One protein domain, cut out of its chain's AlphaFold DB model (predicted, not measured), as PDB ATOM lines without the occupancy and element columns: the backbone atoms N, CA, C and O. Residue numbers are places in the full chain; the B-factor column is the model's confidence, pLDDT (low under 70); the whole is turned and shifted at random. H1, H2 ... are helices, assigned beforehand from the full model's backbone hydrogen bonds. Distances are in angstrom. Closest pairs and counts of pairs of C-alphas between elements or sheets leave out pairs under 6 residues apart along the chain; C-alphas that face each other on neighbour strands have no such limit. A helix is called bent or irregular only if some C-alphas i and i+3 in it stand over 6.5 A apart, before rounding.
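This is residues 943 to 1012 of the 1013 residues of the protein "Hypothetical protein" of Calcidiscus leptoporus (UniProt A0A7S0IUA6). H3 lies between H2 and H5 and crosses both, and short H4 folds back along part of H5. Residues 943 to 949 of H1 stick out from this body as an arm. The printed part has 70 residues with five named helices, H1 to H5, and no named strand: all helix. It is compact, radius of gyration of the C-alphas 12.5 A, spans 40 by 27 by 19 A.

H1, residues 943 to 950, begins at C-alpha 943 (214.037, 261.576, 236.680). H2, residues 953 to 962, is irregular: C-alphas 954 and 957 are 7.5 A apart. H3 is residues 969 to 980, 16.2 A; H4 is residues 986 to 991. H5, residues 996 to 1010, 21.0 A, ends at C-alpha 1010 (248.083, 240.876, 224.606).

H1 and H2 meet only through their link. H2 touches H3, about perpendicular at 84 degrees; their closest C-alphas, of Pro 957 and Ala 975, are 4.9 A apart. H3 touches H5 at a steep tilt of 69.9 degrees, only just short of perpendicular; closest C-alphas Ile 973 and Ala 1001, 5.0 A. H4 and H5, touching through residues 999 to 1003 of H5 alone, form a helical hairpin at a shallow tilt of 25 degrees; closest C-alphas Val 986 and Met 1002, 6.5 A. Every O i to N i+4 pair is within hydrogen-bond range in H1, H3, H4 and H5, and 4 of 6 in H2.

The farthest C-alphas, of Ala 943 and His 1011, are 42.7 A apart. The printed part has no cut and no long link. The model's pLDDT is under 70 in 28 residues, among them 978 to 994.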
ATOM      1  N   ALA A 943     212.625 261.275 236.568       55.66
ATOM      2  CA  ALA A 943     214.037 261.576 236.680       55.66
ATOM      3  C   ALA A 943     214.817 260.565 237.532       55.66
ATOM      4  O   ALA A 943     215.947 260.239 237.182       55.66
ATOM      5  N   ALA A 944     214.236 259.992 238.590       58.31
ATOM      6  CA  ALA A 944     214.861 258.898 239.336       58.31
ATOM      7  C   ALA A 944     214.999 257.635 238.461       58.31
ATOM      8  O   ALA A 944     216.046 256.982 238.467       58.31
ATOM      9  N   ARG A 945     213.978 257.337 237.638       74.25
ATOM     10  CA  ARG A 945     214.012 256.273 236.614       74.25
ATOM     11  C   ARG A 945     215.063 256.564 235.534       74.25
ATOM     12  O   ARG A 945     215.758 255.647 235.096       74.25
ATOM     13  N   VAL A 946     215.197 257.820 235.106       71.38
ATOM     14  CA  VAL A 946     216.193 258.241 234.109       71.38
ATOM     15  C   VAL A 946     217.608 258.174 234.682       71.38
ATOM     16  O   VAL A 946     218.428 257.481 234.090       71.38
ATOM     17  N   ARG A 947     217.890 258.796 235.837       73.56
ATOM     18  CA  ARG A 947     219.206 258.798 236.509       73.56
ATOM     19  C   ARG A 947     219.781 257.385 236.635       73.56
ATOM     20  O   ARG A 947     220.861 257.135 236.106       73.56
ATOM     21  N   ALA A 948     219.024 256.447 237.213       67.81
ATOM     22  CA  ALA A 948     219.456 255.052 237.356       67.81
ATOM     23  C   ALA A 948     219.769 254.381 236.000       67.81
ATOM     24  O   ALA A 948     220.733 253.630 235.873       67.81
ATOM     25  N   ALA A 949     219.006 254.697 234.949       67.75
ATOM     26  CA  ALA A 949     219.257 254.181 233.604       67.75
ATOM     27  C   ALA A 949     220.479 254.813 232.902       67.75
ATOM     28  O   ALA A 949     220.981 254.229 231.943       67.75
ATOM     29  N   LEU A 950     220.977 255.972 233.355       74.50
ATOM     30  CA  LEU A 950     222.216 256.595 232.854       74.50
ATOM     31  C   LEU A 950     223.481 256.063 233.550       74.50
ATOM     32  O   LEU A 950     224.598 256.356 233.115       74.50
ATOM     33  N   GLU A 951     223.320 255.271 234.609       74.12
ATOM     34  CA  GLU A 951     224.396 254.594 235.348       74.12
ATOM     35  C   GLU A 951     224.563 253.120 234.941       74.12
ATOM     36  O   GLU A 951     225.536 252.477 235.335       74.12
ATOM     37  N   ALA A 952     223.661 252.610 234.096       71.88
ATOM     38  CA  ALA A 952     223.614 251.222 233.653       71.88
ATOM     39  C   ALA A 952     224.887 250.744 232.924       71.88
ATOM     40  O   ALA A 952     225.492 251.460 232.119       71.88
ATOM     41  N   ASP A 953     225.224 249.472 233.155       65.88
ATOM     42  CA  ASP A 953     226.383 248.732 232.641       65.88
ATOM     43  C   ASP A 953     226.647 248.950 231.146       65.88
ATOM     44  O   ASP A 953     227.785 249.188 230.734       65.88
ATOM     45  N   GLU A 954     225.585 248.933 230.339       68.94
ATOM     46  CA  GLU A 954     225.640 249.086 228.883       68.94
ATOM     47  C   GLU A 954     226.252 250.427 228.442       68.94
ATOM     48  O   GLU A 954     226.853 250.509 227.370       68.94
ATOM     49  N   LEU A 955     226.136 251.477 229.262       77.50
ATOM     50  CA  LEU A 955     226.631 252.825 228.968       77.50
ATOM     51  C   LEU A 955     228.039 253.094 229.522       77.50
ATOM     52  O   LEU A 955     228.597 254.153 229.225       77.50
ATOM     53  N   ARG A 956     228.649 252.164 230.279       79.94
ATOM     54  CA  ARG A 956     230.001 252.338 230.859       79.94
ATOM     55  C   ARG A 956     231.058 252.814 229.843       79.94
ATOM     56  O   ARG A 956     231.783 253.745 230.191       79.94
ATOM     57  N   PRO A 957     231.133 252.294 228.597       76.50
ATOM     58  CA  PRO A 957     232.071 252.800 227.590       76.50
ATOM     59  C   PRO A 957     231.850 254.272 227.204       76.50
ATOM     60  O   PRO A 957     232.817 255.013 227.048       76.50
ATOM     61  N   VAL A 958     230.591 254.719 227.094       80.19
ATOM     62  CA  VAL A 958     230.251 256.120 226.774       80.19
ATOM     63  C   VAL A 958     230.536 257.032 227.969       80.19
ATOM     64  O   VAL A 958     231.115 258.103 227.796       80.19
ATOM     65  N   ARG A 959     230.194 256.592 229.189       83.25
ATOM     66  CA  ARG A 959     230.515 257.305 230.437       83.25
ATOM     67  C   ARG A 959     232.020 257.547 230.571       83.25
ATOM     68  O   ARG A 959     232.434 258.682 230.800       83.25
ATOM     69  N   LEU A 960     232.824 256.501 230.375       79.12
ATOM     70  CA  LEU A 960     234.280 256.551 230.516       79.12
ATOM     71  C   LEU A 960     234.936 257.451 229.454       79.12
ATOM     72  O   LEU A 960     235.776 258.280 229.796       79.12
ATOM     73  N   ALA A 961     234.495 257.367 228.194       75.38
ATOM     74  CA  ALA A 961     234.971 258.239 227.116       75.38
ATOM     75  C   ALA A 961     234.630 259.728 227.337       75.38
ATOM     76  O   ALA A 961     235.423 260.602 226.986       75.38
ATOM     77  N   LEU A 962     233.482 260.024 227.957       78.81
ATOM     78  CA  LEU A 962     233.083 261.388 228.329       78.81
ATOM     79  C   LEU A 962     233.812 261.924 229.578       78.81
ATOM     80  O   LEU A 962     233.765 263.132 229.827       78.81
ATOM     81  N   GLY A 963     234.521 261.057 230.313       72.12
ATOM     82  CA  GLY A 963     235.289 261.391 231.517       72.12
ATOM     83  C   GLY A 963     234.513 261.257 232.829       72.12
ATOM     84  O   GLY A 963     234.954 261.788 233.846       72.12
ATOM     85  N   LEU A 964     233.361 260.578 232.829       77.12
ATOM     86  CA  LEU A 964     232.595 260.329 234.052       77.12
ATOM     87  C   LEU A 964     233.226 259.214 234.901       77.12
ATOM     88  O   LEU A 964     233.719 258.229 234.343       77.12
ATOM     89  N   PRO A 965     233.122 259.293 236.241       69.31
ATOM     90  CA  PRO A 965     233.553 258.213 237.114       69.31
ATOM     91  C   PRO A 965     232.741 256.930 236.871       69.31
ATOM     92  O   PRO A 965     231.515 256.949 236.680       69.31
ATOM     93  N   LEU A 966     233.456 255.806 236.923       75.44
ATOM     94  CA  LEU A 966     232.909 254.457 237.044       75.44
ATOM     95  C   LEU A 966     233.209 253.917 238.453       75.44
ATOM     96  O   LEU A 966     234.248 254.261 239.014       75.44
ATOM     97  N   PRO A 967     232.345 253.059 239.027       70.69
ATOM     98  CA  PRO A 967     232.463 252.642 240.427       70.69
ATOM     99  C   PRO A 967     233.634 251.687 240.729       70.69
ATOM    100  O   PRO A 967     233.860 251.369 241.892       70.69
ATOM    101  N   SER A 968     234.392 251.228 239.725       76.38
ATOM    102  CA  SER A 968     235.703 250.602 239.938       76.38
ATOM    103  C   SER A 968     236.585 250.645 238.686       76.38
ATOM    104  O   SER A 968     236.098 250.692 237.554       76.38
ATOM    105  N   GLU A 969     237.900 250.563 238.896       71.25
ATOM    106  CA  GLU A 969     238.909 250.457 237.834       71.25
ATOM    107  C   GLU A 969     238.719 249.191 236.979       71.25
ATOM    108  O   GLU A 969     238.821 249.241 235.756       71.25
ATOM    109  N   ALA A 970     238.329 248.068 237.594       73.56
ATOM    110  CA  ALA A 970     238.033 246.823 236.880       73.56
ATOM    111  C   ALA A 970     236.919 246.998 235.828       73.56
ATOM    112  O   ALA A 970     237.015 246.453 234.728       73.56
ATOM    113  N   LEU A 971     235.897 247.806 236.130       73.56
ATOM    114  CA  LEU A 971     234.815 248.128 235.196       73.56
ATOM    115  C   LEU A 971     235.248 249.126 234.111       73.56
ATOM    116  O   LEU A 971     234.726 249.076 232.995       73.56
ATOM    117  N   ALA A 972     236.226 249.991 234.397       73.50
ATOM    118  CA  ALA A 972     236.865 250.817 233.375       73.50
ATOM    119  C   ALA A 972     237.698 249.965 232.402       73.50
ATOM    120  O   ALA A 972     237.573 250.131 231.189       73.50
ATOM    121  N   ILE A 973     238.460 248.996 232.915       77.00
ATOM    122  CA  ILE A 973     239.228 248.026 232.118       77.00
ATOM    123  C   ILE A 973     238.291 247.128 231.289       77.00
ATOM    124  O   ILE A 973     238.588 246.848 230.129       77.00
ATOM    125  N   GLU A 974     237.136 246.704 231.814       76.19
ATOM    126  CA  GLU A 974     236.150 245.922 231.051       76.19
ATOM    127  C   GLU A 974     235.488 246.735 229.922       76.19
ATOM    128  O   GLU A 974     235.346 246.243 228.791       76.19
ATOM    129  N   ALA A 975     235.119 247.989 230.203       71.81
ATOM    130  CA  ALA A 975     234.600 248.911 229.198       71.81
ATOM    131  C   ALA A 975     235.648 249.173 228.100       71.81
ATOM    132  O   ALA A 975     235.352 249.014 226.915       71.81
ATOM    133  N   ALA A 976     236.891 249.466 228.487       76.25
ATOM    134  CA  ALA A 976     238.021 249.657 227.582       76.25
ATOM    135  C   ALA A 976     238.332 248.400 226.745       76.25
ATOM    136  O   ALA A 976     238.444 248.477 225.523       76.25
ATOM    137  N   ALA A 977     238.356 247.210 227.356       73.62
ATOM    138  CA  ALA A 977     238.529 245.941 226.645       73.62
ATOM    139  C   ALA A 977     237.410 245.687 225.620       73.62
ATOM    140  O   ALA A 977     237.640 245.056 224.588       73.62
ATOM    141  N   SER A 978     236.199 246.187 225.876       67.88
ATOM    142  CA  SER A 978     235.078 246.109 224.932       67.88
ATOM    143  C   SER A 978     235.234 247.064 223.744       67.88
ATOM    144  O   SER A 978     234.809 246.713 222.644       67.88
ATOM    145  N   LEU A 979     235.903 248.206 223.925       68.00
ATOM    146  CA  LEU A 979     236.247 249.138 222.844       68.00
ATOM    147  C   LEU A 979     237.475 248.691 222.035       68.00
ATOM    148  O   LEU A 979     237.472 248.809 220.812       68.00
ATOM    149  N   LEU A 980     238.473 248.076 222.673       69.06
ATOM    150  CA  LEU A 980     239.582 247.416 221.968       69.06
ATOM    151  C   LEU A 980     239.072 246.282 221.069       69.06
ATOM    152  O   LEU A 980     239.424 246.219 219.894       69.06
ATOM    153  N   ARG A 981     238.152 245.444 221.573       63.91
ATOM    154  CA  ARG A 981     237.446 244.424 220.768       63.91
ATOM    155  C   ARG A 981     236.588 245.009 219.636       63.91
ATOM    156  O   ARG A 981     236.205 244.266 218.736       63.91
ATOM    157  N   ALA A 982     236.284 246.306 219.677       58.22
ATOM    158  CA  ALA A 982     235.585 247.033 218.620       58.22
ATOM    159  C   ALA A 982     236.524 247.731 217.614       58.22
ATOM    160  O   ALA A 982     236.029 248.317 216.653       58.22
ATOM    161  N   GLY A 983     237.847 247.660 217.807       58.44
ATOM    162  CA  GLY A 983     238.847 248.254 216.914       58.44
ATOM    163  C   GLY A 983     239.224 249.708 217.220       58.44
ATOM    164  O   GLY A 983     239.838 250.355 216.374       58.44
ATOM    165  N   VAL A 984     238.879 250.251 218.396       64.94
ATOM    166  CA  VAL A 984     239.254 251.634 218.750       64.94
ATOM    167  C   VAL A 984     240.679 251.671 219.317       64.94
ATOM    168  O   VAL A 984     240.956 251.070 220.355       64.94
ATOM    169  N   CYS A 985     241.590 252.366 218.633       63.59
ATOM    170  CA  CYS A 985     243.028 252.347 218.918       63.59
ATOM    171  C   CYS A 985     243.477 253.454 219.894       63.59
ATOM    172  O   CYS A 985     242.977 254.578 219.869       63.59
ATOM    173  N   VAL A 986     244.456 253.145 220.754       64.31
ATOM    174  CA  VAL A 986     244.857 254.027 221.876       64.31
ATOM    175  C   VAL A 986     245.642 255.267 221.422       64.31
ATOM    176  O   VAL A 986     245.492 256.337 222.010       64.31
ATOM    177  N   GLY A 987     246.441 255.161 220.355       57.72
ATOM    178  CA  GLY A 987     247.199 256.299 219.811       57.72
ATOM    179  C   GLY A 987     246.293 257.414 219.278       57.72
ATOM    180  O   GLY A 987     246.525 258.592 219.547       57.72
ATOM    181  N   ASP A 988     245.200 257.044 218.609       58.59
ATOM    182  CA  ASP A 988     244.229 258.000 218.068       58.59
ATOM    183  C   ASP A 988     243.414 258.676 219.184       58.59
ATOM    184  O   ASP A 988     243.057 259.849 219.070       58.59
ATOM    185  N   MET A 989     243.176 257.982 220.306       60.44
ATOM    186  CA  MET A 989     242.579 258.583 221.507       60.44
ATOM    187  C   MET A 989     243.494 259.633 222.152       60.44
ATOM    188  O   MET A 989     243.019 260.698 222.550       60.44
ATOM    189  N   GLN A 990     244.802 259.366 222.224       67.62
ATOM    190  CA  GLN A 990     245.780 260.335 222.733       67.62
ATOM    191  C   GLN A 990     245.833 261.590 221.847       67.62
ATOM    192  O   GLN A 990     245.800 262.706 222.363       67.62
ATOM    193  N   ALA A 991     245.819 261.425 220.519       63.12
ATOM    194  CA  ALA A 991     245.773 262.547 219.575       63.12
ATOM    195  C   ALA A 991     244.470 263.370 219.660       63.12
ATOM    196  O   ALA A 991     244.481 264.571 219.393       63.12
ATOM    197  N   LYS A 992     243.352 262.741 220.048       59.66
ATOM    198  CA  LYS A 992     242.017 263.361 220.140       59.66
ATOM    199  C   LYS A 992     241.668 263.925 221.525       59.66
ATOM    200  O   LYS A 992     240.531 264.339 221.734       59.66
ATOM    201  N   GLY A 993     242.620 263.968 222.461       64.88
ATOM    202  CA  GLY A 993     242.431 264.614 223.766       64.88
ATOM    203  C   GLY A 993     241.407 263.920 224.671       64.88
ATOM    204  O   GLY A 993     240.702 264.586 225.430       64.88
ATOM    205  N   TYR A 994     241.297 262.592 224.578       68.94
ATOM    206  CA  TYR A 994     240.446 261.810 225.477       68.94
ATOM    207  C   TYR A 994     240.920 261.896 226.945       68.94
ATOM    208  O   TYR A 994     242.093 262.179 227.197       68.94
ATOM    209  N   PRO A 995     240.040 261.634 227.934       75.75
ATOM    210  CA  PRO A 995     240.410 261.670 229.349       75.75
ATOM    211  C   PRO A 995     241.573 260.722 229.681       75.75
ATOM    212  O   PRO A 995     241.552 259.550 229.307       75.75
ATOM    213  N   GLN A 996     242.552 261.200 230.453       74.56
ATOM    214  CA  GLN A 996     243.729 260.411 230.840       74.56
ATOM    215  C   GLN A 996     243.380 259.055 231.506       74.56
ATOM    216  O   GLN A 996     243.929 258.049 231.056       74.56
ATOM    217  N   PRO A 997     242.401 258.950 232.437       71.12
ATOM    218  CA  PRO A 997     242.012 257.655 233.018       71.12
ATOM    219  C   PRO A 997     241.424 256.662 232.004       71.12
ATOM    220  O   PRO A 997     241.500 255.450 232.192       71.12
ATOM    221  N   PHE A 998     240.836 257.155 230.907       72.81
ATOM    222  CA  PHE A 998     240.339 256.304 229.828       72.81
ATOM    223  C   PHE A 998     241.487 255.780 228.959       72.81
ATOM    224  O   PHE A 998     241.509 254.599 228.622       72.81
ATOM    225  N   ILE A 999     242.474 256.629 228.661       76.88
ATOM    226  CA  ILE A 999     243.712 256.240 227.970       76.88
ATOM    227  C   ILE A 999     244.479 255.191 228.796       76.88
ATOM    228  O   ILE A 999     244.941 254.193 228.245       76.88
ATOM    229  N   GLU A1000     244.557 255.362 230.116       79.69
ATOM    230  CA  GLU A1000     245.178 254.407 231.045       79.69
ATOM    231  C   GLU A1000     244.416 253.075 231.097       79.69
ATOM    232  O   GLU A1000     245.018 252.022 230.876       79.69
ATOM    233  N   ALA A1001     243.086 253.100 231.261       77.62
ATOM    234  CA  ALA A1001     242.257 251.893 231.206       77.62
ATOM    235  C   ALA A1001     242.382 251.148 229.859       77.62
ATOM    236  O   ALA A1001     242.389 249.916 229.835       77.62
ATOM    237  N   MET A1002     242.532 251.874 228.746       75.94
ATOM    238  CA  MET A1002     242.779 251.312 227.412       75.94
ATOM    239  C   MET A1002     244.175 250.688 227.277       75.94
ATOM    240  O   MET A1002     244.289 249.605 226.700       75.94
ATOM    241  N   HIS A1003     245.227 251.285 227.848       79.44
ATOM    242  CA  HIS A1003     246.559 250.659 227.901       79.44
ATOM    243  C   HIS A1003     246.557 249.379 228.750       79.44
ATOM    244  O   HIS A1003     247.050 248.345 228.296       79.44
ATOM    245  N   VAL A1004     245.941 249.401 229.938       79.56
ATOM    246  CA  VAL A1004     245.844 248.228 230.832       79.56
ATOM    247  C   VAL A1004     245.000 247.111 230.208       79.56
ATOM    248  O   VAL A1004     245.392 245.939 230.241       79.56
ATOM    249  N   ALA A1005     243.874 247.450 229.576       75.06
ATOM    250  CA  ALA A1005     243.057 246.492 228.832       75.06
ATOM    251  C   ALA A1005     243.807 245.912 227.617       75.06
ATOM    252  O   ALA A1005     243.699 244.714 227.350       75.06
ATOM    253  N   GLY A1006     244.606 246.730 226.922       70.69
ATOM    254  CA  GLY A1006     245.460 246.312 225.809       70.69
ATOM    255  C   GLY A1006     246.533 245.318 226.243       70.69
ATOM    256  O   GLY A1006     246.615 244.227 225.683       70.69
ATOM    257  N   ALA A1007     247.283 245.635 227.300       72.00
ATOM    258  CA  ALA A1007     248.261 244.724 227.893       72.00
ATOM    259  C   ALA A1007     247.610 243.410 228.368       72.00
ATOM    260  O   ALA A1007     248.128 242.324 228.108       72.00
ATOM    261  N   THR A1008     246.425 243.490 228.985       70.19
ATOM    262  CA  THR A1008     245.663 242.316 229.449       70.19
ATOM    263  C   THR A1008     245.164 241.437 228.296       70.19
ATOM    264  O   THR A1008     245.084 240.218 228.451       70.19
ATOM    265  N   LEU A1009     244.832 242.021 227.141       61.75
ATOM    266  CA  LEU A1009     244.475 241.276 225.928       61.75
ATOM    267  C   LEU A1009     245.708 240.647 225.267       61.75
ATOM    268  O   LEU A1009     245.660 239.473 224.915       61.75
ATOM    269  N   MET A1010     246.821 241.379 225.170       57.94
ATOM    270  CA  MET A1010     248.083 240.876 224.606       57.94
ATOM    271  C   MET A1010     248.697 239.746 225.446       57.94
ATOM    272  O   MET A1010     249.300 238.842 224.889       57.94
ATOM    273  N   HIS A1011     248.495 239.737 226.769       57.59
ATOM    274  CA  HIS A1011     248.920 238.643 227.660       57.59
ATOM    275  C   HIS A1011     247.979 237.407 227.599       57.59
ATOM    276  O   HIS A1011     248.226 236.393 228.256       57.59
ATOM    277  N   ARG A1012     246.875 237.470 226.840       46.12
ATOM    278  CA  ARG A1012     245.923 236.358 226.630       46.12
ATOM    279  C   ARG A1012     245.995 235.743 225.223       46.12
ATOM    280  O   ARG A1012     245.202 234.844 224.939       46.12
TER     281      ARG A1012